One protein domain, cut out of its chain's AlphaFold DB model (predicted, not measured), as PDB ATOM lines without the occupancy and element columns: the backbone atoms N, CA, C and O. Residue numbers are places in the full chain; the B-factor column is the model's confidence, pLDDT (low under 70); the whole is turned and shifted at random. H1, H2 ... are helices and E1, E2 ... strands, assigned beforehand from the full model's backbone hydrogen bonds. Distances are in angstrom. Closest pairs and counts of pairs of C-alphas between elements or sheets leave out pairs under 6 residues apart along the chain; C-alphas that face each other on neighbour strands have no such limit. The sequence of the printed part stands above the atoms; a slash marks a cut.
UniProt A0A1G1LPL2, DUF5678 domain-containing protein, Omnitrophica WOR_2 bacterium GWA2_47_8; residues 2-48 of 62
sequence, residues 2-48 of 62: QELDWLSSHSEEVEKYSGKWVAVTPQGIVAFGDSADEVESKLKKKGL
ATOM      1  N   GLN A   2     212.558 134.417 191.199       60.25
ATOM      2  CA  GLN A   2     213.589 134.055 190.216       60.25
ATOM      3  C   GLN A   2     214.470 135.246 189.802       60.25
ATOM      4  O   GLN A   2     215.621 135.050 189.432       60.25
ATOM      5  N   GLU A   3     213.983 136.486 189.902       58.81
ATOM      6  CA  GLU A   3     214.776 137.656 189.492       58.81
ATOM      7  C   GLU A   3     215.964 137.920 190.432       58.81
ATOM      8  O   GLU A   3     217.029 138.356 189.997       58.81
ATOM      9  N   LEU A   4     215.800 137.591 191.718       61.94
ATOM     10  CA  LEU A   4     216.856 137.674 192.733       61.94
ATOM     11  C   LEU A   4     217.969 136.646 192.496       61.94
ATOM     12  O   LEU A   4     219.127 136.936 192.782       61.94
ATOM     13  N   ASP A   5     217.629 135.474 191.959       63.97
ATOM     14  CA  ASP A   5     218.592 134.414 191.647       63.97
ATOM     15  C   ASP A   5     219.503 134.826 190.482       63.97
ATOM     16  O   ASP A   5     220.729 134.743 190.580       63.97
ATOM     17  N   TRP A   6     218.918 135.424 189.434       67.94
ATOM     18  CA  TRP A   6     219.688 135.977 188.319       67.94
ATOM     19  C   TRP A   6     220.622 137.104 188.774       67.94
ATOM     20  O   TRP A   6     221.800 137.103 188.419       67.94
ATOM     21  N   LEU A   7     220.120 138.024 189.607       66.69
ATOM     22  CA  LEU A   7     220.917 139.099 190.203       66.69
ATOM     23  C   LEU A   7     222.054 138.567 191.071       66.69
ATOM     24  O   LEU A   7     223.160 139.083 190.976       66.69
ATOM     25  N   SER A   8     221.803 137.536 191.878       66.31
ATOM     26  CA  SER A   8     222.829 136.913 192.715       66.31
ATOM     27  C   SER A   8     223.905 136.238 191.865       66.31
ATOM     28  O   SER A   8     225.093 136.360 192.163       66.31
ATOM     29  N   SER A   9     223.511 135.567 190.782       69.44
ATOM     30  CA  SER A   9     224.433 134.834 189.914       69.44
ATOM     31  C   SER A   9     225.166 135.719 188.891       69.44
ATOM     32  O   SER A   9     226.223 135.322 188.412       69.44
ATOM     33  N   HIS A  10     224.646 136.915 188.584       70.19
ATOM     34  CA  HIS A  10     225.247 137.905 187.670       70.19
ATOM     35  C   HIS A  10     225.594 139.225 188.377       70.19
ATOM     36  O   HIS A  10     225.658 140.286 187.750       70.19
ATOM     37  N   SER A  11     225.846 139.160 189.688       66.50
ATOM     38  CA  SER A  11     226.171 140.313 190.542       66.50
ATOM     39  C   SER A  11     227.298 141.175 189.957       66.50
ATOM     40  O   SER A  11     227.150 142.390 189.850       66.50
ATOM     41  N   GLU A  12     228.384 140.546 189.497       70.81
ATOM     42  CA  GLU A  12     229.540 141.226 188.887       70.81
ATOM     43  C   GLU A  12     229.195 141.942 187.574       70.81
ATOM     44  O   GLU A  12     229.778 142.970 187.226       70.81
ATOM     45  N   GLU A  13     228.238 141.409 186.815       71.44
ATOM     46  CA  GLU A  13     227.825 141.996 185.546       71.44
ATOM     47  C   GLU A  13     226.976 143.243 185.781       71.44
ATOM     48  O   GLU A  13     227.157 144.255 185.105       71.44
ATOM     49  N   VAL A  14     226.127 143.211 186.808       69.56
ATOM     50  CA  VAL A  14     225.374 144.376 187.283       69.56
ATOM     51  C   VAL A  14     226.302 145.400 187.947       69.56
ATOM     52  O   VAL A  14     226.087 146.601 187.782       69.56
ATOM     53  N   GLU A  15     227.387 144.970 188.599       70.31
ATOM     54  CA  GLU A  15     228.421 145.871 189.128       70.31
ATOM     55  C   GLU A  15     229.118 146.694 188.041       70.31
ATOM     56  O   GLU A  15     229.475 147.843 188.304       70.31
ATOM     57  N   LYS A  16     229.247 146.193 186.803       70.81
ATOM     58  CA  LYS A  16     229.750 147.003 185.670       70.81
ATOM     59  C   LYS A  16     228.827 148.167 185.314       70.81
ATOM     60  O   LYS A  16     229.274 149.153 184.731       70.81
ATOM     61  N   TYR A  17     227.553 148.061 185.678       73.06
ATOM     62  CA  TYR A  17     226.566 149.129 185.564       73.06
ATOM     63  C   TYR A  17     226.378 149.883 186.894       73.06
ATOM     64  O   TYR A  17     225.418 150.642 187.032       73.06
ATOM     65  N   SER A  18     227.302 149.734 187.857       65.56
ATOM     66  CA  SER A  18     227.337 150.540 189.084       65.56
ATOM     67  C   SER A  18     227.261 152.025 188.755       65.56
ATOM     68  O   SER A  18     228.008 152.541 187.925       65.56
ATOM     69  N   GLY A  19     226.340 152.724 189.415       73.88
ATOM     70  CA  GLY A  19     226.055 154.130 189.122       73.88
ATOM     71  C   GLY A  19     224.899 154.349 188.143       73.88
ATOM     72  O   GLY A  19     224.488 155.496 187.968       73.88
ATOM     73  N   LYS A  20     224.323 153.296 187.556       79.75
ATOM     74  CA  LYS A  20     223.208 153.383 186.603       79.75
ATOM     75  C   LYS A  20     221.990 152.617 187.110       79.75
ATOM     76  O   LYS A  20     222.104 151.674 187.885       79.75
ATOM     77  N   TRP A  21     220.815 153.045 186.672       85.56
ATOM     78  CA  TRP A  21     219.585 152.274 186.761       85.56
ATOM     79  C   TRP A  21     219.658 151.104 185.791       85.56
ATOM     80  O   TRP A  21     220.000 151.290 184.622       85.56
ATOM     81  N   VAL A  22     219.317 149.910 186.263       85.81
ATOM     82  CA  VAL A  22     219.324 148.690 185.453       85.81
ATOM     83  C   VAL A  22     218.000 147.968 185.648       85.81
ATOM     84  O   VAL A  22     217.613 147.691 186.780       85.81
ATOM     85  N   ALA A  23     217.331 147.673 184.537       86.44
ATOM     86  CA  ALA A  23     216.137 146.853 184.457       86.44
ATOM     87  C   ALA A  23     216.510 145.431 184.046       86.44
ATOM     88  O   ALA A  23     217.116 145.203 182.991       86.44
ATOM     89  N   VAL A  24     216.114 144.482 184.882       83.12
ATOM     90  CA  VAL A  24     216.451 143.069 184.797       83.12
ATOM     91  C   VAL A  24     215.167 142.254 184.727       83.12
ATOM     92  O   VAL A  24     214.205 142.508 185.440       83.12
ATOM     93  N   THR A  25     215.166 141.249 183.867       82.19
ATOM     94  CA  THR A  25     214.125 140.218 183.777       82.19
ATOM     95  C   THR A  25     214.742 138.862 184.120       82.19
ATOM     96  O   THR A  25     215.970 138.751 184.142       82.19
ATOM     97  N   PRO A  26     213.949 137.791 184.299       75.56
ATOM     98  CA  PRO A  26     214.481 136.432 184.440       75.56
ATOM     99  C   PRO A  26     215.364 135.989 183.260       75.56
ATOM    100  O   PRO A  26     216.149 135.055 183.388       75.56
ATOM    101  N   GLN A  27     215.233 136.650 182.104       79.00
ATOM    102  CA  GLN A  27     216.041 136.400 180.910       79.00
ATOM    103  C   GLN A  27     217.335 137.234 180.866       79.00
ATOM    104  O   GLN A  27     218.199 136.963 180.035       79.00
ATOM    105  N   GLY A  28     217.473 138.237 181.738       79.50
ATOM    106  CA  GLY A  28     218.643 139.105 181.855       79.50
ATOM    107  C   GLY A  28     218.336 140.601 181.781       79.50
ATOM    108  O   GLY A  28     217.186 141.033 181.913       79.50
ATOM    109  N   ILE A  29     219.379 141.414 181.587       84.94
ATOM    110  CA  ILE A  29     219.270 142.880 181.515       84.94
ATOM    111  C   ILE A  29     218.539 143.286 180.236       84.94
ATOM    112  O   ILE A  29     218.998 143.044 179.119       84.94
ATOM    113  N   VAL A  30     217.416 143.974 180.398       87.31
ATOM    114  CA  VAL A  30     216.594 144.441 179.277       87.31
ATOM    115  C   VAL A  30     216.786 145.922 178.984       87.31
ATOM    116  O   VAL A  30     216.663 146.314 177.818       87.31
ATOM    117  N   ALA A  31     217.122 146.732 179.989       88.19
ATOM    118  CA  ALA A  31     217.426 148.151 179.835       88.19
ATOM    119  C   ALA A  31     218.367 148.652 180.940       88.19
ATOM    120  O   ALA A  31     218.407 148.103 182.033       88.19
ATOM    121  N   PHE A  32     219.119 149.716 180.659       88.44
ATOM    122  CA  PHE A  32     219.934 150.430 181.645       88.44
ATOM    123  C   PHE A  32     220.050 151.913 181.270       88.44
ATOM    124  O   PHE A  32     219.938 152.255 180.088       88.44
ATOM    125  N   GLY A  33     220.278 152.802 182.232       86.62
ATOM    126  CA  GLY A  33     220.353 154.251 182.017       86.62
ATOM    127  C   GLY A  33     220.802 155.002 183.265       86.62
ATOM    128  O   GLY A  33     220.838 154.429 184.346       86.62
ATOM    129  N   ASP A  34     221.159 156.275 183.146       84.62
ATOM    130  CA  ASP A  34     221.612 157.055 184.306       84.62
ATOM    131  C   ASP A  34     220.441 157.553 185.170       84.62
ATOM    132  O   ASP A  34     220.616 157.870 186.346       84.62
ATOM    133  N   SER A  35     219.228 157.561 184.610       85.12
ATOM    134  CA  SER A  35     217.988 157.973 185.277       85.12
ATOM    135  C   SER A  35     216.863 156.956 185.077       85.12
ATOM    136  O   SER A  35     216.831 156.242 184.074       85.12
ATOM    137  N   ALA A  36     215.898 156.940 186.002       83.00
ATOM    138  CA  ALA A  36     214.697 156.116 185.870       83.00
ATOM    139  C   ALA A  36     213.925 156.443 184.575       83.00
ATOM    140  O   ALA A  36     213.537 155.533 183.857       83.00
ATOM    141  N   ASP A  37     213.799 157.718 184.199       87.56
ATOM    142  CA  ASP A  37     213.111 158.124 182.960       87.56
ATOM    143  C   ASP A  37     213.739 157.526 181.682       87.56
ATOM    144  O   ASP A  37     213.040 157.027 180.797       87.56
ATOM    145  N   GLU A  38     215.077 157.470 181.618       88.38
ATOM    146  CA  GLU A  38     215.788 156.821 180.511       88.38
ATOM    147  C   GLU A  38     215.478 155.323 180.436       88.38
ATOM    148  O   GLU A  38     215.287 154.772 179.346       88.38
ATOM    149  N   VAL A  39     215.458 154.656 181.590       88.62
ATOM    150  CA  VAL A  39     215.155 153.227 181.672       88.62
ATOM    151  C   VAL A  39     213.705 152.976 181.284       88.62
ATOM    152  O   VAL A  39     213.457 152.099 180.462       88.62
ATOM    153  N   GLU A  40     212.765 153.795 181.753       88.31
ATOM    154  CA  GLU A  40     211.357 153.704 181.365       88.31
ATOM    155  C   GLU A  40     211.175 153.886 179.857       88.31
ATOM    156  O   GLU A  40     210.492 153.095 179.206       88.31
ATOM    157  N   SER A  41     211.822 154.895 179.276       90.25
ATOM    158  CA  SER A  41     211.775 155.142 177.837       90.25
ATOM    159  C   SER A  41     212.313 153.953 177.034       90.25
ATOM    160  O   SER A  41     211.768 153.612 175.979       90.25
ATOM    161  N   LYS A  42     213.360 153.278 177.527       90.19
ATOM    162  CA  LYS A  42     213.898 152.051 176.913       90.19
ATOM    163  C   LYS A  42     212.966 150.851 177.091       90.19
ATOM    164  O   LYS A  42     212.825 150.070 176.152       90.19
ATOM    165  N   LEU A  43     212.309 150.725 178.241       89.81
ATOM    166  CA  LEU A  43     211.318 149.680 178.512       89.81
ATOM    167  C   LEU A  43     210.092 149.832 177.610       89.81
ATOM    168  O   LEU A  43     209.746 148.893 176.896       89.81
ATOM    169  N   LYS A  44     209.528 151.041 177.517       89.12
ATOM    170  CA  LYS A  44     208.412 151.362 176.613       89.12
ATOM    171  C   LYS A  44     208.738 151.044 175.157       89.12
ATOM    172  O   LYS A  44     207.911 150.462 174.463       89.12
ATOM    173  N   LYS A  45     209.959 151.348 174.695       88.50
ATOM    174  CA  LYS A  45     210.421 150.975 173.343       88.50
ATOM    175  C   LYS A  45     210.457 149.464 173.104       88.50
ATOM    176  O   LYS A  45     210.336 149.039 171.960       88.50
ATOM    177  N   LYS A  46     210.630 148.668 174.157       84.12
ATOM    178  CA  LYS A  46     210.580 147.202 174.114       84.12
ATOM    179  C   LYS A  46     209.186 146.628 174.388       84.12
ATOM    180  O   LYS A  46     209.033 145.415 174.331       84.12
ATOM    181  N   GLY A  47     208.187 147.468 174.669       87.94
ATOM    182  CA  GLY A  47     206.852 147.021 175.074       87.94
ATOM    183  C   GLY A  47     206.793 146.462 176.499       87.94
ATOM    184  O   GLY A  47     205.847 145.757 176.828       87.94
ATOM    185  N   LEU A  48     207.794 146.765 177.329       87.56
ATOM    186  CA  LEU A  48     207.886 146.344 178.727       87.56
ATOM    187  C   LEU A  48     207.504 147.497 179.662       87.56
ATOM    188  O   LEU A  48     207.579 148.674 179.293       87.56
TER     189      LEU A  48
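This is residues 2 to 48 of the 62 residues of the protein "DUF5678 domain-containing protein" of Omnitrophica WOR_2 bacterium GWA2_47_8 (UniProt A0A1G1LPL2). A two-stranded antiparallel hairpin, E1 and E2, makes the middle of a flat little model, with H3 packed on one side of it and the two shorter helices, H1 and H2, set more loosely on the other side. H1 sits toward the turn end of the hairpin, while H3 begins near its open end; H1 and H3 are apart. The printed part has 47 residues with three named helices and two named strands, in the order H1, H2, E1, E2, H3 along the chain, and its class is mixed, helices and strands. The whole is compact, with a radius of gyration of the C-alphas of 10.6 A, and the C-alphas span 27 by 22 by 11 A along their three main axes.

The sheet is the hairpin of E1, residues 21 to 25, and E2, residues 28 to 33, antiparallel neighbours with 160 degrees between their N-to-C directions. C-alphas 22 and 32 face each other at 4.2 A, and C-alphas 25 and 28 face each other at 5.0 A. N 21 and O 33, 2.7 A apart, are within hydrogen-bond range across the pair, and so are N 25 and O 28, 2.8 A apart. H3, residues 36 to 45, has 8 pairs of C-alphas within 8 A of E2, the closest being those of Gly 33 and Val 39 at 5.3 A. With E1 it has 4 such pairs, the closest being those of Trp 21 and Ala 36 at 6.3 A. H1, residues 2 to 9, has 2 such pairs with E1, and the closest C-alphas are those of Glu 3 and Thr 25, 6.3 A apart. Between H1 and E2 there is 1 such pair, the C-alphas of Trp 6 and Gly 28, 7.3 A apart. H2, residues 11 to 15, is close to H1 but not clearly touching it; their closest C-alphas are those of Leu 7 and Val 14, 7.5 A apart. H2 has 1 pair of C-alphas within 8 A with E1, those of Val 14 and Val 22 at 7.7 A. H2 is apart from E2 and from H3. In H1, H2 and H3 every O i to N i+4 pair is within hydrogen-bond range.

E1 measures 13.6 A from the C-alpha of Trp 21 at (219.585, 152.274, 186.761) to that of Thr 25. E2, the longest strand by residues, measures 15.2 A from the C-alpha of Gly 28 to that of Gly 33. H3, the longest helix by residues, measures 14.2 A from the C-alpha of Ala 36 to that of Lys 45 at (210.421, 150.975, 173.343). H1 begins with the C-alpha of Gln 2 at (213.589, 134.055, 190.216) and measures 10.9 A to that of Ser 9. H2 measures 6.2 A from the C-alpha of Ser 11 to that of Glu 15.

The two C-alphas farthest apart are those of Glu 12 and Gly 47, 27.2 A. The C-alphas of Gln 2 and Leu 48, the first and last printed residues, are 17.8 A apart. The printed part has no cut. The links H1 to H2, H2 to E1, E1 to E2 and E2 to H3 are tight, and no link is long. The mean pLDDT of the printed part is 78.8, and the model's confidence is low, under 70, at residues 2 to 9 and at residues 11, 14 and 18. H1 has a mean pLDDT of 64, and H3 has one of 88.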